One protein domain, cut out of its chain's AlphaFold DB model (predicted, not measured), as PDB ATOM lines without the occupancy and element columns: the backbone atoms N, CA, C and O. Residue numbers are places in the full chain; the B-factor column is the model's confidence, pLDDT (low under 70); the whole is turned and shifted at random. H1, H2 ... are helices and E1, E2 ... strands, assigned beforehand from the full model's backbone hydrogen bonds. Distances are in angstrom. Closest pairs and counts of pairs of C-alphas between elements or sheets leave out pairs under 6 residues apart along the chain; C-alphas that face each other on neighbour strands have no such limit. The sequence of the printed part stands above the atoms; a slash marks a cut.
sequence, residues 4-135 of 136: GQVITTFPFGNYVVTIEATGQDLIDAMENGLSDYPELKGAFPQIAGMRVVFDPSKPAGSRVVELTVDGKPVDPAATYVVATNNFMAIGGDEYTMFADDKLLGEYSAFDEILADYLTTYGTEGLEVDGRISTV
ATOM      1  N   GLY A   4     -45.279 -19.059  48.128       59.22
ATOM      2  CA  GLY A   4     -43.962 -19.199  47.502       59.22
ATOM      3  C   GLY A   4     -43.863 -18.572  46.105       59.22
ATOM      4  O   GLY A   4     -42.813 -18.040  45.769       59.22
ATOM      5  N   GLN A   5     -44.943 -18.577  45.313       61.91
ATOM      6  CA  GLN A   5     -44.986 -17.890  44.014       61.91
ATOM      7  C   GLN A   5     -45.071 -16.365  44.173       61.91
ATOM      8  O   GLN A   5     -44.475 -15.650  43.377       61.91
ATOM      9  N   VAL A   6     -45.753 -15.874  45.216       61.38
ATOM     10  CA  VAL A   6     -45.853 -14.435  45.539       61.38
ATOM     11  C   VAL A   6     -44.482 -13.854  45.890       61.38
ATOM     12  O   VAL A   6     -44.075 -12.847  45.319       61.38
ATOM     13  N   ILE A   7     -43.732 -14.520  46.773       57.62
ATOM     14  CA  ILE A   7     -42.412 -14.045  47.224       57.62
ATOM     15  C   ILE A   7     -41.406 -14.019  46.064       57.62
ATOM     16  O   ILE A   7     -40.622 -13.081  45.944       57.62
ATOM     17  N   THR A   8     -41.445 -15.002  45.153       62.06
ATOM     18  CA  THR A   8     -40.574 -14.980  43.962       62.06
ATOM     19  C   THR A   8     -40.874 -13.824  43.008       62.06
ATOM     20  O   THR A   8     -40.003 -13.451  42.227       62.06
ATOM     21  N   THR A   9     -42.081 -13.253  43.060       68.25
ATOM     22  CA  THR A   9     -42.480 -12.120  42.218       68.25
ATOM     23  C   THR A   9     -41.920 -10.786  42.728       68.25
ATOM     24  O   THR A   9     -41.676  -9.900  41.913       68.25
ATOM     25  N   PHE A  10     -41.638 -10.646  44.030       74.12
ATOM     26  CA  PHE A  10     -41.145  -9.398  44.633       74.12
ATOM     27  C   PHE A  10     -39.837  -9.596  45.424       74.12
ATOM     28  O   PHE A  10     -39.830  -9.515  46.651       74.12
ATOM     29  N   PRO A  11     -38.691  -9.805  44.753       73.75
ATOM     30  CA  PRO A  11     -37.436 -10.162  45.422       73.75
ATOM     31  C   PRO A  11     -36.763  -9.005  46.183       73.75
ATOM     32  O   PRO A  11     -35.762  -9.227  46.861       73.75
ATOM     33  N   PHE A  12     -37.268  -7.774  46.053       76.38
ATOM     34  CA  PHE A  12     -36.601  -6.562  46.544       76.38
ATOM     35  C   PHE A  12     -37.106  -6.066  47.903       76.38
ATOM     36  O   PHE A  12     -36.514  -5.149  48.462       76.38
ATOM     37  N   GLY A  13     -38.185  -6.650  48.440       83.50
ATOM     38  CA  GLY A  13     -38.777  -6.187  49.700       83.50
ATOM     39  C   GLY A  13     -39.367  -4.774  49.620       83.50
ATOM     40  O   GLY A  13     -39.439  -4.083  50.634       83.50
ATOM     41  N   ASN A  14     -39.761  -4.333  48.419       91.56
ATOM     42  CA  ASN A  14     -40.457  -3.063  48.237       91.56
ATOM     43  C   ASN A  14     -41.796  -3.080  48.986       91.56
ATOM     44  O   ASN A  14     -42.481  -4.107  49.058       91.56
ATOM     45  N   TYR A  15     -42.175  -1.920  49.505       94.81
ATOM     46  CA  TYR A  15     -43.413  -1.720  50.249       94.81
ATOM     47  C   TYR A  15     -44.243  -0.597  49.639       94.81
ATOM     48  O   TYR A  15     -43.726   0.248  48.900       94.81
ATOM     49  N   VAL A  16     -45.552  -0.619  49.908       96.62
ATOM     50  CA  VAL A  16     -46.459   0.425  49.417       96.62
ATOM     51  C   VAL A  16     -46.243   1.700  50.224       96.62
ATOM     52  O   VAL A  16     -46.177   1.681  51.452       96.62
ATOM     53  N   VAL A  17     -46.203   2.823  49.522       98.00
ATOM     54  CA  VAL A  17     -46.272   4.168  50.087       98.00
ATOM     55  C   VAL A  17     -47.377   4.952  49.400       98.00
ATOM     56  O   VAL A  17     -47.745   4.653  48.263       98.00
ATOM     57  N   THR A  18     -47.893   5.973  50.076       98.56
ATOM     58  CA  THR A  18     -48.752   6.980  49.445       98.56
ATOM     59  C   THR A  18     -48.056   8.324  49.412       98.56
ATOM     60  O   THR A  18     -47.562   8.769  50.449       98.56
ATOM     61  N   ILE A  19     -48.074   8.983  48.258       98.62
ATOM     62  CA  ILE A  19     -47.528  10.328  48.048       98.62
ATOM     63  C   ILE A  19     -48.631  11.299  47.611       98.62
ATOM     64  O   ILE A  19     -49.654  10.888  47.058       98.62
ATOM     65  N   GLU A  20     -48.431  12.578  47.903       98.50
ATOM     66  CA  GLU A  20     -49.240  13.696  47.416       98.50
ATOM     67  C   GLU A  20     -48.584  14.244  46.141       98.50
ATOM     68  O   GLU A  20     -47.596  14.964  46.243       98.50
ATOM     69  N   ALA A  21     -49.120  13.879  44.975       98.38
ATOM     70  CA  ALA A  21     -48.573  14.222  43.659       98.38
ATOM     71  C   ALA A  21     -49.488  15.210  42.925       98.38
ATOM     72  O   ALA A  21     -50.715  15.182  43.092       98.38
ATOM     73  N   THR A  22     -48.933  16.076  42.082       98.56
ATOM     74  CA  THR A  22     -49.744  16.920  41.193       98.56
ATOM     75  C   THR A  22     -50.241  16.130  39.985       98.56
ATOM     76  O   THR A  22     -49.714  15.075  39.630       98.56
ATOM     77  N   GLY A  23     -51.268  16.640  39.303       98.44
ATOM     78  CA  GLY A  23     -51.703  16.063  38.035       98.44
ATOM     79  C   GLY A  23     -50.607  16.095  36.969       98.44
ATOM     80  O   GLY A  23     -50.560  15.196  36.133       98.44
ATOM     81  N   GLN A  24     -49.708  17.086  37.013       98.62
ATOM     82  CA  GLN A  24     -48.545  17.131  36.130       98.62
ATOM     83  C   GLN A  24     -47.583  15.974  36.418       98.62
ATOM     84  O   GLN A  24     -47.152  15.317  35.476       98.62
ATOM     85  N   ASP A  25     -47.337  15.650  37.689       98.56
ATOM     86  CA  ASP A  25     -46.479  14.516  38.057       98.56
ATOM     87  C   ASP A  25     -47.065  13.190  37.560       98.56
ATOM     88  O   ASP A  25     -46.330  12.325  37.091       98.56
ATOM     89  N   LEU A  26     -48.398  13.033  37.570       98.50
ATOM     90  CA  LEU A  26     -49.048  11.859  36.972       98.50
ATOM     91  C   LEU A  26     -48.806  11.766  35.461       98.50
ATOM     92  O   LEU A  26     -48.574  10.676  34.941       98.50
ATOM     93  N   ILE A  27     -48.890  12.894  34.751       98.62
ATOM     94  CA  ILE A  27     -48.655  12.954  33.304       98.62
ATOM     95  C   ILE A  27     -47.197  12.608  33.005       98.62
ATOM     96  O   ILE A  27     -46.938  11.726  32.187       98.62
ATOM     97  N   ASP A  28     -46.262  13.235  33.715       98.62
ATOM     98  CA  ASP A  28     -44.826  13.031  33.540       98.62
ATOM     99  C   ASP A  28     -44.423  11.592  33.888       98.62
ATOM    100  O   ASP A  28     -43.618  10.981  33.184       98.62
ATOM    101  N   ALA A  29     -45.026  11.004  34.924       98.31
ATOM    102  CA  ALA A  29     -44.827   9.605  35.287       98.31
ATOM    103  C   ALA A  29     -45.283   8.653  34.171       98.31
ATOM    104  O   ALA A  29     -44.578   7.695  33.846       98.31
ATOM    105  N   MET A  30     -46.435   8.920  33.547       98.44
ATOM    106  CA  MET A  30     -46.910   8.119  32.418       98.44
ATOM    107  C   MET A  30     -46.046   8.312  31.168       98.44
ATOM    108  O   MET A  30     -45.766   7.338  30.473       98.44
ATOM    109  N   GLU A  31     -45.579   9.531  30.896       98.50
ATOM    110  CA  GLU A  31     -44.632   9.806  29.812       98.50
ATOM    111  C   GLU A  31     -43.303   9.062  30.002       98.50
ATOM    112  O   GLU A  31     -42.812   8.427  29.065       98.50
ATOM    113  N   ASN A  32     -42.752   9.084  31.220       98.06
ATOM    114  CA  ASN A  32     -41.546   8.340  31.578       98.06
ATOM    115  C   ASN A  32     -41.752   6.833  31.393       98.06
ATOM    116  O   ASN A  32     -41.001   6.166  30.682       98.06
ATOM    117  N   GLY A  33     -42.816   6.297  31.987       97.12
ATOM    118  CA  GLY A  33     -43.101   4.871  31.975       97.12
ATOM    119  C   GLY A  33     -43.394   4.291  30.586       97.12
ATOM    120  O   GLY A  33     -43.099   3.127  30.317       97.12
ATOM    121  N   LEU A  34     -43.951   5.097  29.680       97.12
ATOM    122  CA  LEU A  34     -44.306   4.692  28.313       97.12
ATOM    123  C   LEU A  34     -43.240   5.075  27.269       97.12
ATOM    124  O   LEU A  34     -43.429   4.812  26.076       97.12
ATOM    125  N   SER A  35     -42.130   5.686  27.695       96.38
ATOM    126  CA  SER A  35     -41.089   6.267  26.831       96.38
ATOM    127  C   SER A  35     -40.446   5.276  25.860       96.38
ATOM    128  O   SER A  35     -40.234   5.622  24.699       96.38
ATOM    129  N   ASP A  36     -40.215   4.041  26.304       94.06
ATOM    130  CA  ASP A  36     -39.518   3.009  25.526       94.06
ATOM    131  C   ASP A  36     -40.471   1.971  24.911       94.06
ATOM    132  O   ASP A  36     -40.041   1.093  24.173       94.06
ATOM    133  N   TYR A  37     -41.790   2.081  25.129       95.00
ATOM    134  CA  TYR A  37     -42.759   1.173  24.499       95.00
ATOM    135  C   TYR A  37     -42.558   1.125  22.964       95.00
ATOM    136  O   TYR A  37     -42.434   2.192  22.349       95.00
ATOM    137  N   PRO A  38     -42.568  -0.066  22.322       94.00
ATOM    138  CA  PRO A  38     -42.934  -1.386  22.860       94.00
ATOM    139  C   PRO A  38     -41.778  -2.195  23.481       94.00
ATOM    140  O   PRO A  38     -41.940  -3.388  23.739       94.00
ATOM    141  N   GLU A  39     -40.611  -1.595  23.688       93.44
ATOM    142  CA  GLU A  39     -39.459  -2.262  24.289       93.44
ATOM    143  C   GLU A  39     -39.729  -2.577  25.767       93.44
ATOM    144  O   GLU A  39     -40.412  -1.843  26.485       93.44
ATOM    145  N   LEU A  40     -39.215  -3.718  26.228       88.12
ATOM    146  CA  LEU A  40     -39.411  -4.163  27.603       88.12
ATOM    147  C   LEU A  40     -38.423  -3.441  28.521       88.12
ATOM    148  O   LEU A  40     -37.248  -3.804  28.584       88.12
ATOM    149  N   LYS A  41     -38.921  -2.456  29.269       89.44
ATOM    150  CA  LYS A  41     -38.187  -1.762  30.332       89.44
ATOM    151  C   LYS A  41     -38.915  -1.920  31.662       89.44
ATOM    152  O   LYS A  41     -40.143  -1.909  31.702       89.44
ATOM    153  N   GLY A  42     -38.150  -2.049  32.748       88.44
ATOM    154  CA  GLY A  42     -38.695  -2.175  34.108       88.44
ATOM    155  C   GLY A  42     -39.591  -1.001  34.514       88.44
ATOM    156  O   GLY A  42     -40.567  -1.204  35.225       88.44
ATOM    157  N   ALA A  43     -39.328   0.179  33.948       93.44
ATOM    158  CA  ALA A  43     -40.086   1.401  34.181       93.44
ATOM    159  C   ALA A  43     -41.532   1.372  33.656       93.44
ATOM    160  O   ALA A  43     -42.295   2.269  34.003       93.44
ATOM    161  N   PHE A  44     -41.937   0.398  32.827       96.56
ATOM    162  CA  PHE A  44     -43.304   0.352  32.297       96.56
ATOM    163  C   PHE A  44     -44.343   0.186  33.428       96.56
ATOM    164  O   PHE A  44     -44.322  -0.833  34.129       96.56
ATOM    165  N   PRO A  45     -45.292   1.125  33.604       95.06
ATOM    166  CA  PRO A  45     -46.175   1.127  34.759       95.06
ATOM    167  C   PRO A  45     -47.375   0.208  34.543       95.06
ATOM    168  O   PRO A  45     -48.048   0.249  33.514       95.06
ATOM    169  N   GLN A  46     -47.705  -0.575  35.567       94.69
ATOM    170  CA  GLN A  46     -49.048  -1.131  35.722       94.69
ATOM    171  C   GLN A  46     -49.865  -0.167  36.584       94.69
ATOM    172  O   GLN A  46     -49.390   0.274  37.628       94.69
ATOM    173  N   ILE A  47     -51.084   0.165  36.152       96.50
ATOM    174  CA  ILE A  47     -51.917   1.192  36.798       96.50
ATOM    175  C   ILE A  47     -53.254   0.631  37.293       96.50
ATOM    176  O   ILE A  47     -53.741  -0.398  36.818       96.50
ATOM    177  N   ALA A  48     -53.878   1.329  38.240       95.25
ATOM    178  CA  ALA A  48     -55.238   1.092  38.719       95.25
ATOM    179  C   ALA A  48     -55.880   2.433  39.116       95.25
ATOM    180  O   ALA A  48     -55.168   3.377  39.442       95.25
ATOM    181  N   GLY A  49     -57.213   2.550  39.038       95.06
ATOM    182  CA  GLY A  49     -57.927   3.824  39.270       95.06
ATOM    183  C   GLY A  49     -57.746   4.876  38.161       95.06
ATOM    184  O   GLY A  49     -58.358   5.941  38.196       95.06
ATOM    185  N   MET A  50     -56.939   4.556  37.146       97.12
ATOM    186  CA  MET A  50     -56.567   5.442  36.047       97.12
ATOM    187  C   MET A  50     -56.739   4.755  34.697       97.12
ATOM    188  O   MET A  50     -56.662   3.527  34.604       97.12
ATOM    189  N   ARG A  51     -56.935   5.554  33.646       98.31
ATOM    190  CA  ARG A  51     -56.817   5.109  32.253       98.31
ATOM    191  C   ARG A  51     -55.942   6.063  31.456       98.31
ATOM    192  O   ARG A  51     -56.093   7.276  31.589       98.31
ATOM    193  N   VAL A  52     -55.081   5.506  30.610       98.44
ATOM    194  CA  VAL A  52     -54.200   6.240  29.700       98.44
ATOM    195  C   VAL A  52     -54.420   5.786  28.254       98.44
ATOM    196  O   VAL A  52     -54.502   4.589  27.958       98.44
ATOM    197  N   VAL A  53     -54.478   6.764  27.355       98.44
ATOM    198  CA  VAL A  53     -54.348   6.574  25.908       98.44
ATOM    199  C   VAL A  53     -53.054   7.251  25.476       98.44
ATOM    200  O   VAL A  53     -52.840   8.419  25.801       98.44
ATOM    201  N   PHE A  54     -52.186   6.547  24.751       98.31
ATOM    202  CA  PHE A  54     -50.909   7.097  24.286       98.31
ATOM    203  C   PHE A  54     -50.623   6.776  22.813       98.31
ATOM    204  O   PHE A  54     -51.173   5.843  22.235       98.31
ATOM    205  N   ASP A  55     -49.764   7.567  22.184       98.12
ATOM    206  CA  ASP A  55     -49.339   7.407  20.798       98.12
ATOM    207  C   ASP A  55     -47.840   7.068  20.754       98.12
ATOM    208  O   ASP A  55     -47.002   7.956  20.936       98.12
ATOM    209  N   PRO A  56     -47.472   5.798  20.508       96.44
ATOM    210  CA  PRO A  56     -46.074   5.379  20.484       96.44
ATOM    211  C   PRO A  56     -45.295   5.916  19.275       96.44
ATOM    212  O   PRO A  56     -44.070   5.819  19.258       96.44
ATOM    213  N   SER A  57     -45.970   6.485  18.267       96.56
ATOM    214  CA  SER A  57     -45.303   7.115  17.122       96.56
ATOM    215  C   SER A  57     -44.718   8.492  17.455       96.56
ATOM    216  O   SER A  57     -43.873   9.001  16.713       96.56
ATOM    217  N   LYS A  58     -45.138   9.097  18.575       97.56
ATOM    218  CA  LYS A  58     -44.629  10.387  19.041       97.56
ATOM    219  C   LYS A  58     -43.297  10.243  19.790       97.56
ATOM    220  O   LYS A  58     -42.995   9.174  20.337       97.56
ATOM    221  N   PRO A  59     -42.493  11.325  19.847       97.19
ATOM    222  CA  PRO A  59     -41.289  11.358  20.671       97.19
ATOM    223  C   PRO A  59     -41.593  11.006  22.133       97.19
ATOM    224  O   PRO A  59     -42.649  11.378  22.648       97.19
ATOM    225  N   ALA A  60     -40.665  10.312  22.799       95.88
ATOM    226  CA  ALA A  60     -40.732  10.085  24.244       95.88
ATOM    227  C   ALA A  60     -40.865  11.425  24.993       95.88
ATOM    228  O   ALA A  60     -40.236  12.411  24.604       95.88
ATOM    229  N   GLY A  61     -41.706  11.468  26.030       96.31
ATOM    230  CA  GLY A  61     -42.074  12.717  26.707       96.31
ATOM    231  C   GLY A  61     -43.221  13.484  26.038       96.31
ATOM    232  O   GLY A  61     -43.542  14.597  26.446       96.31
ATOM    233  N   SER A  62     -43.811  12.955  24.965       97.62
ATOM    234  CA  SER A  62     -44.993  13.533  24.310       97.62
ATOM    235  C   SER A  62     -45.923  12.458  23.737       97.62
ATOM    236  O   SER A  62     -46.575  12.673  22.710       97.62
ATOM    237  N   ARG A  63     -45.946  11.273  24.352       98.00
ATOM    238  CA  ARG A  63     -46.745  10.123  23.924       98.00
ATOM    239  C   ARG A  63     -48.139  10.118  24.535       98.00
ATOM    240  O   ARG A  63     -49.054   9.634  23.878       98.00
ATOM    241  N   VAL A  64     -48.339  10.630  25.744       98.31
ATOM    242  CA  VAL A  64     -49.637  10.621  26.429       98.31
ATOM    243  C   VAL A  64     -50.618  11.525  25.679       98.31
ATOM    244  O   VAL A  64     -50.374  12.708  25.451       98.31
ATOM    245  N   VAL A  65     -51.740  10.948  25.248       98.12
ATOM    246  CA  VAL A  65     -52.816  11.645  24.526       98.12
ATOM    247  C   VAL A  65     -53.959  11.987  25.471       98.12
ATOM    248  O   VAL A  65     -54.498  13.088  25.415       98.12
ATOM    249  N   GLU A  66     -54.316  11.049  26.343       98.06
ATOM    250  CA  GLU A  66     -55.358  11.226  27.344       98.06
ATOM    251  C   GLU A  66     -54.952  10.509  28.626       98.06
ATOM    252  O   GLU A  66     -54.491   9.367  28.589       98.06
ATOM    253  N   LEU A  67     -55.159  11.176  29.758       98.56
ATOM    254  CA  LEU A  67     -55.015  10.589  31.080       98.56
ATOM    255  C   LEU A  67     -56.254  10.922  31.902       98.56
ATOM    256  O   LEU A  67     -56.624  12.092  32.038       98.56
ATOM    257  N   THR A  68     -56.891   9.895  32.456       98.56
ATOM    258  CA  THR A  68     -58.059  10.050  33.324       98.56
ATOM    259  C   THR A  68     -57.866   9.343  34.655       98.56
ATOM    260  O   THR A  68     -57.290   8.258  34.717       98.56
ATOM    261  N   VAL A  69     -58.399   9.951  35.712       98.06
ATOM    262  CA  VAL A  69     -58.533   9.380  37.057       98.06
ATOM    263  C   VAL A  69     -60.027   9.327  37.360       98.06
ATOM    264  O   VAL A  69     -60.728  10.324  37.175       98.06
ATOM    265  N   ASP A  70     -60.546   8.158  37.742       94.00
ATOM    266  CA  ASP A  70     -61.984   7.944  37.992       94.00
ATOM    267  C   ASP A  70     -62.903   8.436  36.851       94.00
ATOM    268  O   ASP A  70     -64.000   8.961  37.062       94.00
ATOM    269  N   GLY A  71     -62.436   8.287  35.607       95.75
ATOM    270  CA  GLY A  71     -63.170   8.678  34.401       95.75
ATOM    271  C   GLY A  71     -63.212  10.184  34.127       95.75
ATOM    272  O   GLY A  71     -63.949  10.614  33.241       95.75
ATOM    273  N   LYS A  72     -62.442  10.995  34.860       97.75
ATOM    274  CA  LYS A  72     -62.293  12.433  34.610       97.75
ATOM    275  C   LYS A  72     -60.891  12.734  34.086       97.75
ATOM    276  O   LYS A  72     -59.942  12.159  34.620       97.75
ATOM    277  N   PRO A  73     -60.738  13.634  33.099       98.38
ATOM    278  CA  PRO A  73     -59.425  14.110  32.680       98.38
ATOM    279  C   PRO A  73     -58.618  14.620  33.871       98.38
ATOM    280  O   PRO A  73     -59.165  15.297  34.747       98.38
ATOM    281  N   VAL A  74     -57.332  14.278  33.899       98.50
ATOM    282  CA  VAL A  74     -56.403  14.811  34.897       98.50
ATOM    283  C   VAL A  74     -56.277  16.322  34.713       98.50
ATOM    284  O   VAL A  74     -56.076  16.806  33.600       98.50
ATOM    285  N   ASP A  75     -56.405  17.061  35.813       98.38
ATOM    286  CA  ASP A  75     -56.077  18.482  35.875       98.38
ATOM    287  C   ASP A  75     -54.623  18.606  36.354       98.38
ATOM    288  O   ASP A  75     -54.343  18.219  37.492       98.38
ATOM    289  N   PRO A  76     -53.697  19.138  35.534       98.12
ATOM    290  CA  PRO A  76     -52.288  19.250  35.902       98.12
ATOM    291  C   PRO A  76     -52.038  20.015  37.207       98.12
ATOM    292  O   PRO A  76     -51.053  19.753  37.889       98.12
ATOM    293  N   ALA A  77     -52.926  20.949  37.564       98.06
ATOM    294  CA  ALA A  77     -52.797  21.767  38.766       98.06
ATOM    295  C   ALA A  77     -53.487  21.160  40.001       98.06
ATOM    296  O   ALA A  77     -53.330  21.686  41.105       98.06
ATOM    297  N   ALA A  78     -54.270  20.090  39.836       98.25
ATOM    298  CA  ALA A  78     -54.911  19.406  40.950       98.25
ATOM    299  C   ALA A  78     -53.935  18.464  41.666       98.25
ATOM    300  O   ALA A  78     -52.936  18.021  41.104       98.25
ATOM    301  N   THR A  79     -54.256  18.139  42.915       98.25
ATOM    302  CA  THR A  79     -53.486  17.212  43.748       98.25
ATOM    303  C   THR A  79     -54.187  15.863  43.833       98.25
ATOM    304  O   THR A  79     -55.405  15.794  44.022       98.25
ATOM    305  N   TYR A  80     -53.401  14.798  43.755       98.44
ATOM    306  CA  TYR A  80     -53.833  13.412  43.798       98.44
ATOM    307  C   TYR A  80     -53.046  12.655  44.868       98.44
ATOM    308  O   TYR A  80     -51.879  12.940  45.129       98.44
ATOM    309  N   VAL A  81     -53.690  11.668  45.490       98.31
ATOM    310  CA  VAL A  81     -52.998  10.711  46.359       98.31
ATOM    311  C   VAL A  81     -52.680   9.478  45.534       98.31
ATOM    312  O   VAL A  81     -53.591   8.823  45.028       98.31
ATOM    313  N   VAL A  82     -51.396   9.158  45.414       98.12
ATOM    314  CA  VAL A  82     -50.914   8.028  44.614       98.12
ATOM    315  C   VAL A  82     -50.352   6.968  45.539       98.12
ATOM    316  O   VAL A  82     -49.432   7.246  46.300       98.12
ATOM    317  N   ALA A  83     -50.880   5.749  45.452       97.62
ATOM    318  CA  ALA A  83     -50.237   4.580  46.035       97.62
ATOM    319  C   ALA A  83     -49.209   4.022  45.039       97.62
ATOM    320  O   ALA A  83     -49.562   3.672  43.913       97.62
ATOM    321  N   THR A  84     -47.946   3.936  45.446       96.62
ATOM    322  CA  THR A  84     -46.836   3.413  44.632       96.62
ATOM    323  C   THR A  84     -45.865   2.613  45.509       96.62
ATOM    324  O   THR A  84     -46.103   2.454  46.705       96.62
ATOM    325  N   ASN A  85     -44.786   2.063  44.946       94.81
ATOM    326  CA  ASN A  85     -43.713   1.489  45.763       94.81
ATOM    327  C   ASN A  85     -42.729   2.559  46.239       94.81
ATOM    328  O   ASN A  85     -42.477   3.548  45.551       94.81
ATOM    329  N   ASN A  86     -42.103   2.290  47.380       96.44
ATOM    330  CA  ASN A  86     -41.064   3.131  47.964       96.44
ATOM    331  C   ASN A  86     -39.873   3.418  47.024       96.44
ATOM    332  O   ASN A  86     -39.265   4.472  47.157       96.44
ATOM    333  N   PHE A  87     -39.536   2.533  46.076       96.31
ATOM    334  CA  PHE A  87     -38.446   2.764  45.117       96.31
ATOM    335  C   PHE A  87     -38.804   3.820  44.056       96.31
ATOM    336  O   PHE A  87     -38.012   4.724  43.806       96.31
ATOM    337  N   MET A  88     -40.008   3.773  43.484       96.94
ATOM    338  CA  MET A  88     -40.497   4.802  42.556       96.94
ATOM    339  C   MET A  88     -40.734   6.140  43.261       96.94
ATOM    340  O   MET A  88     -40.421   7.181  42.697       96.94
ATOM    341  N   ALA A  89     -41.223   6.119  44.506       97.69
ATOM    342  CA  ALA A  89     -41.463   7.333  45.290       97.69
ATOM    343  C   ALA A  89     -40.193   8.154  45.575       97.69
ATOM    344  O   ALA A  89     -40.290   9.324  45.908       97.69
ATOM    345  N   ILE A  90     -39.003   7.557  45.444       96.88
ATOM    346  CA  ILE A  90     -37.717   8.259  45.589       96.88
ATOM    347  C   ILE A  90     -37.003   8.478  44.245       96.88
ATOM    348  O   ILE A  90     -35.805   8.756  44.221       96.88
ATOM    349  N   GLY A  91     -37.709   8.323  43.119       97.12
ATOM    350  CA  GLY A  91     -37.165   8.557  41.778       97.12
ATOM    351  C   GLY A  91     -36.546   7.343  41.081       97.12
ATOM    352  O   GLY A  91     -35.873   7.505  40.061       97.12
ATOM    353  N   GLY A  92     -36.746   6.130  41.602       96.94
ATOM    354  CA  GLY A  92     -36.355   4.894  40.920       96.94
ATOM    355  C   GLY A  92     -37.010   4.754  39.540       96.94
ATOM    356  O   GLY A  92     -38.071   5.320  39.301       96.94
ATOM    357  N   ASP A  93     -36.376   4.018  38.622       95.50
ATOM    358  CA  ASP A  93     -36.840   3.842  37.229       95.50
ATOM    359  C   ASP A  93     -37.146   5.161  36.489       95.50
ATOM    360  O   ASP A  93     -38.042   5.234  35.650       95.50
ATOM    361  N   GLU A  94     -36.379   6.211  36.798       96.69
ATOM    362  CA  GLU A  94     -36.503   7.548  36.196       96.69
ATOM    363  C   GLU A  94     -37.818   8.271  36.558       96.69
ATOM    364  O   GLU A  94     -38.134   9.313  35.990       96.69
ATOM    365  N   TYR A  95     -38.545   7.799  37.580       98.12
ATOM    366  CA  TYR A  95     -39.728   8.473  38.131       98.12
ATOM    367  C   TYR A  95     -39.364   9.678  39.018       98.12
ATOM    368  O   TYR A  95     -39.881   9.854  40.120       98.12
ATOM    369  N   THR A  96     -38.440  10.524  38.557       98.12
ATOM    370  CA  THR A  96     -37.881  11.635  39.342       98.12
ATOM    371  C   THR A  96     -38.911  12.691  39.724       98.12
ATOM    372  O   THR A  96     -38.679  13.419  40.681       98.12
ATOM    373  N   MET A  97     -40.041  12.766  39.012       97.94
ATOM    374  CA  MET A  97     -41.157  13.656  39.349       97.94
ATOM    375  C   MET A  97     -41.750  13.360  40.732       97.94
ATOM    376  O   MET A  97     -42.214  14.275  41.391       97.94
ATOM    377  N   PHE A  98     -41.649  12.118  41.222       98.25
ATOM    378  CA  PHE A  98     -42.137  11.754  42.555       98.25
ATOM    379  C   PHE A  98     -41.136  12.013  43.687       98.25
ATOM    380  O   PHE A  98     -41.516  11.954  44.851       98.25
ATOM    381  N   ALA A  99     -39.859  12.272  43.386       96.81
ATOM    382  CA  ALA A  99     -38.798  12.260  44.399       96.81
ATOM    383  C   ALA A  99     -38.949  13.353  45.475       96.81
ATOM    384  O   ALA A  99     -38.507  13.156  46.608       96.81
ATOM    385  N   ASP A 100     -39.573  14.478  45.117       94.44
ATOM    386  CA  ASP A 100     -39.836  15.606  46.017       94.44
ATOM    387  C   ASP A 100     -41.299  15.655  46.504       94.44
ATOM    388  O   ASP A 100     -41.662  16.546  47.283       94.44
ATOM    389  N   ASP A 101     -42.138  14.697  46.088       97.19
ATOM    390  CA  ASP A 101     -43.531  14.633  46.516       97.19
ATOM    391  C   ASP A 101     -43.634  14.310  48.004       97.19
ATOM    392  O   ASP A 101     -42.862  13.555  48.608       97.19
ATOM    393  N   LYS A 102     -44.656  14.881  48.634       98.00
ATOM    394  CA  LYS A 102     -44.863  14.710  50.065       98.00
ATOM    395  C   LYS A 102     -45.350  13.292  50.355       98.00
ATOM    396  O   LYS A 102     -46.470  12.918  50.009       98.00
ATOM    397  N   LEU A 103     -44.540  12.536  51.093       98.25
ATOM    398  CA  LEU A 103     -44.926  11.245  51.653       98.25
ATOM    399  C   LEU A 103     -46.079  11.412  52.658       98.25
ATOM    400  O   LEU A 103     -45.975  12.159  53.634       98.25
ATOM    401  N   LEU A 104     -47.177  10.696  52.426       98.38
ATOM    402  CA  LEU A 104     -48.370  10.695  53.276       98.38
ATOM    403  C   LEU A 104     -48.452   9.471  54.192       98.38
ATOM    404  O   LEU A 104     -49.068   9.549  55.255       98.38
ATOM    405  N   GLY A 105     -47.843   8.351  53.799       97.88
ATOM    406  CA  GLY A 105     -47.916   7.110  54.564       97.88
ATOM    407  C   GLY A 105     -47.075   5.983  53.982       97.88
ATOM    408  O   GLY A 105     -46.781   5.961  52.787       97.88
ATOM    409  N   GLU A 106     -46.726   5.040  54.852       97.81
ATOM    410  CA  GLU A 106     -46.037   3.791  54.532       97.81
ATOM    411  C   GLU A 106     -46.909   2.613  54.978       97.81
ATOM    412  O   GLU A 106     -47.611   2.690  55.992       97.81
ATOM    413  N   TYR A 107     -46.872   1.529  54.211       96.56
ATOM    414  CA  TYR A 107     -47.735   0.362  54.374       96.56
ATOM    415  C   TYR A 107     -46.919  -0.933  54.249       96.56
ATOM    416  O   TYR A 107     -45.694  -0.902  54.138       96.56
ATOM    417  N   SER A 108     -47.597  -2.082  54.290       94.19
ATOM    418  CA  SER A 108     -46.965  -3.402  54.222       94.19
ATOM    419  C   SER A 108     -46.186  -3.643  52.920       94.19
ATOM    420  O   SER A 108     -46.350  -2.959  51.899       94.19
ATOM    421  N   ALA A 109     -45.325  -4.658  52.969       92.69
ATOM    422  CA  ALA A 109     -44.576  -5.133  51.817       92.69
ATOM    423  C   ALA A 109     -45.509  -5.655  50.709       92.69
ATOM    424  O   ALA A 109     -46.647  -6.067  50.950       92.69
ATOM    425  N   PHE A 110     -45.029  -5.621  49.467       90.19
ATOM    426  CA  PHE A 110     -45.815  -6.013  48.293       90.19
ATOM    427  C   PHE A 110     -46.284  -7.467  48.323       90.19
ATOM    428  O   PHE A 110     -47.401  -7.768  47.904       90.19
ATOM    429  N   ASP A 111     -45.435  -8.366  48.806       88.00
ATOM    430  CA  ASP A 111     -45.752  -9.779  48.954       88.00
ATOM    431  C   ASP A 111     -46.855 -10.009  49.994       88.00
ATOM    432  O   ASP A 111     -47.788 -10.765  49.724       88.00
ATOM    433  N   GLU A 112     -46.798  -9.313  51.127       89.38
ATOM    434  CA  GLU A 112     -47.838  -9.328  52.157       89.38
ATOM    435  C   GLU A 112     -49.169  -8.792  51.612       89.38
ATOM    436  O   GLU A 112     -50.178  -9.493  51.659       89.38
ATOM    437  N   ILE A 113     -49.164  -7.606  50.990       90.81
ATOM    438  CA  ILE A 113     -50.379  -6.992  50.432       90.81
ATOM    439  C   ILE A 113     -50.999  -7.870  49.343       90.81
ATOM    440  O   ILE A 113     -52.220  -8.041  49.304       90.81
ATOM    441  N   LEU A 114     -50.183  -8.449  48.457       88.38
ATOM    442  CA  LEU A 114     -50.690  -9.337  47.415       88.38
ATOM    443  C   LEU A 114     -51.239 -10.639  48.012       88.38
ATOM    444  O   LEU A 114     -52.292 -11.108  47.579       88.38
ATOM    445  N   ALA A 115     -50.561 -11.225  49.003       88.56
ATOM    446  CA  ALA A 115     -51.044 -12.424  49.683       88.56
ATOM    447  C   ALA A 115     -52.391 -12.176  50.382       88.56
ATOM    448  O   ALA A 115     -53.316 -12.982  50.227       88.56
ATOM    449  N   ASP A 116     -52.528 -11.048  51.075       90.31
ATOM    450  CA  ASP A 116     -53.759 -10.645  51.754       90.31
ATOM    451  C   ASP A 116     -54.896 -10.385  50.762       90.31
ATOM    452  O   ASP A 116     -56.013 -10.887  50.947       90.31
ATOM    453  N   TYR A 117     -54.614  -9.671  49.668       89.81
ATOM    454  CA  TYR A 117     -55.589  -9.420  48.607       89.81
ATOM    455  C   TYR A 117     -56.110 -10.730  48.012       89.81
ATOM    456  O   TYR A 117     -57.318 -10.938  47.930       89.81
ATOM    457  N   LEU A 118     -55.215 -11.649  47.645       89.12
ATOM    458  CA  LEU A 118     -55.591 -12.924  47.032       89.12
ATOM    459  C   LEU A 118     -56.333 -13.848  47.996       89.12
ATOM    460  O   LEU A 118     -57.220 -14.583  47.571       89.12
ATOM    461  N   THR A 119     -55.987 -13.808  49.281       89.50
ATOM    462  CA  THR A 119     -56.694 -14.569  50.317       89.50
ATOM    463  C   THR A 119     -58.113 -14.038  50.517       89.50
ATOM    464  O   THR A 119     -59.037 -14.821  50.728       89.50
ATOM    465  N   THR A 120     -58.294 -12.720  50.426       91.06
ATOM    466  CA  THR A 120     -59.576 -12.052  50.692       91.06
ATOM    467  C   THR A 120     -60.509 -12.062  49.482       91.06
ATOM    468  O   THR A 120     -61.696 -12.351  49.621       91.06
ATOM    469  N   TYR A 121     -59.986 -11.739  48.300       89.75
ATOM    470  CA  TYR A 121     -60.776 -11.478  47.093       89.75
ATOM    471  C   TYR A 121     -60.581 -12.529  45.997       89.75
ATOM    472  O   TYR A 121     -61.383 -12.607  45.069       89.75
ATOM    473  N   GLY A 122     -59.540 -13.360  46.090       88.38
ATOM    474  CA  GLY A 122     -59.177 -14.281  45.019       88.38
ATOM    475  C   GLY A 122     -58.718 -13.552  43.753       88.38
ATOM    476  O   GLY A 122     -58.208 -12.436  43.796       88.38
ATOM    477  N   THR A 123     -58.864 -14.221  42.609       85.88
ATOM    478  CA  THR A 123     -58.469 -13.701  41.284       85.88
ATOM    479  C   THR A 123     -59.631 -13.654  40.296       85.88
ATOM    480  O   THR A 123     -59.422 -13.448  39.102       85.88
ATOM    481  N   GLU A 124     -60.847 -13.937  40.755       87.19
ATOM    482  CA  GLU A 124     -62.024 -13.952  39.892       87.19
ATOM    483  C   GLU A 124     -62.338 -12.526  39.417       87.19
ATOM    484  O   GLU A 124     -62.340 -11.587  40.208       87.19
ATOM    485  N   GLY A 125     -62.563 -12.354  38.112       81.62
ATOM    486  CA  GLY A 125     -62.855 -11.048  37.510       81.62
ATOM    487  C   GLY A 125     -61.636 -10.169  37.197       81.62
ATOM    488  O   GLY A 125     -61.818  -9.056  36.716       81.62
ATOM    489  N   LEU A 126     -60.403 -10.641  37.422       86.62
ATOM    490  CA  LEU A 126     -59.211  -9.942  36.934       86.62
ATOM    491  C   LEU A 126     -59.093 -10.106  35.413       86.62
ATOM    492  O   LEU A 126     -58.932 -11.218  34.910       86.62
ATOM    493  N   GLU A 127     -59.142  -8.994  34.685       89.88
ATOM    494  CA  GLU A 127     -59.090  -8.969  33.224       89.88
ATOM    495  C   GLU A 127     -58.250  -7.802  32.689       89.88
ATOM    496  O   GLU A 127     -57.991  -6.815  33.382       89.88
ATOM    497  N   VAL A 128     -57.817  -7.923  31.431       91.88
ATOM    498  CA  VAL A 128     -57.223  -6.804  30.692       91.88
ATOM    499  C   VAL A 128     -58.364  -5.900  30.232       91.88
ATOM    500  O   VAL A 128     -59.064  -6.212  29.275       91.88
ATOM    501  N   ASP A 129     -58.541  -4.778  30.921       92.69
ATOM    502  CA  ASP A 129     -59.680  -3.860  30.766       92.69
ATOM    503  C   ASP A 129     -59.369  -2.611  29.918       92.69
ATOM    504  O   ASP A 129     -60.129  -1.640  29.912       92.69
ATOM    505  N   GLY A 130     -58.225  -2.608  29.227       94.75
ATOM    506  CA  GLY A 130     -57.805  -1.507  28.362       94.75
ATOM    507  C   GLY A 130     -57.388  -0.234  29.104       94.75
ATOM    508  O   GLY A 130     -57.316   0.822  28.482       94.75
ATOM    509  N   ARG A 131     -57.094  -0.301  30.412       96.81
ATOM    510  CA  ARG A 131     -56.625   0.868  31.181       96.81
ATOM    511  C   ARG A 131     -55.346   1.512  30.638       96.81
ATOM    512  O   ARG A 131     -55.145   2.698  30.853       96.81
ATOM    513  N   ILE A 132     -54.511   0.761  29.924       97.44
ATOM    514  CA  ILE A 132     -53.397   1.295  29.135       97.44
ATOM    515  C   ILE A 132     -53.650   0.887  27.689       97.44
ATOM    516  O   ILE A 132     -53.744  -0.305  27.395       97.44
ATOM    517  N   SER A 133     -53.786   1.862  26.795       97.06
ATOM    518  CA  SER A 133     -54.106   1.610  25.388       97.06
ATOM    519  C   SER A 133     -53.380   2.576  24.459       97.06
ATOM    520  O   SER A 133     -53.059   3.701  24.841       97.06
ATOM    521  N   THR A 134     -53.106   2.135  23.232       97.00
ATOM    522  CA  THR A 134     -52.599   3.025  22.187       97.00
ATOM    523  C   THR A 134     -53.756   3.714  21.471       97.00
ATOM    524  O   THR A 134     -54.875   3.198  21.458       97.00
ATOM    525  N   VAL A 135     -53.485   4.842  20.815       94.19
ATOM    526  CA  VAL A 135     -54.390   5.360  19.777       94.19
ATOM    527  C   VAL A 135     -54.700   4.257  18.751       94.19
ATOM    528  O   VAL A 135     -53.826   3.440  18.437       94.19
TER     529      VAL A 135
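This is residues 4 to 135 of the 136 residues of a protein of Chloroflexi bacterium ADurb.Bin344 (UniProt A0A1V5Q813). Two small three-stranded sheets stand separately, and H2 packs on both of them, joining E4 at its first end to E3 along its length. At the far end of the first sheet H3 follows E5 and makes a small corner with the short H1, and from there residues 122 to 131 lead back to the second sheet, where E6 joins E2. The printed part has 132 residues with three named helices and six named strands, in the order H1 E1 H2 E2 E3 E4 E5 H3 E6, and is mixed, helices and strands. One sheet runs E4 E1 E5, antiparallel; the other runs E3 E2 E6, mixed. The whole is compact, with a radius of gyration of the C-alphas of 15.2 A and spans of 41 by 32 by 28 A.

Start at H1, residues 4 to 9, which touches H3, residues 110 to 121, through residues 111 to 115 of H3 alone. Their closest C-alphas are those of Ile 7 and Asp 111, 5.7 A apart, and they run opposite ways at a steep tilt of 55 degrees. Next comes E1, residues 15 to 22, the inner strand between E4, residues 79 to 85, and E5, residues 102 to 109. Look for N 19 and O 82 at 2.9 A, and for N 18 and O 105 at 2.9 A, within hydrogen-bond range. H2, residues 23 to 33, is on this sheet, and its closest C-alphas to E4 are those of Gly 23 and Thr 79, 6.1 A apart. H2 is also on the sheet of E3, residues 64 to 69, E2, residues 50 to 54, and E6, residues 132 to 134. There it makes two layers, a helix on one face of a sheet, at a height over the sheet of 9.6 A; the C-alphas of Glu 31 and Val 64 are the closest of H2 and E3, 6.1 A apart. It lies over E3 and E2, slantwise to the strands, at 56 degrees to E2 on the local plane. E2 and E3 form a hairpin, with N 53 and O 66 at 2.9 A; E6 is parallel to E2, with N 133 and O 52 at 3.0 A. In H1, H2 and H3 every O i to N i+4 pair is within hydrogen-bond range.

Find C-alpha 4 at (-43.962, -19.199, 47.502), where H1 begins. E1 is 21.7 A long, H2 15.4 A, E4 18.6 A and H3 16.0 A; E5, 19.9 A, bends by 53 degrees at residue 105. E6 ends at C-alpha 134, (-52.599, 3.025, 22.187).

The C-alphas of Gly 4 and Ala 77 are the two farthest apart, 42.8 A. The printed part has no cut; the links H2 to E2 and E4 to E5 are long, and residues 119 to 128, of which 119 to 121 belong to H3, stand free. The model's confidence is low, under 70, at residues 4 to 9.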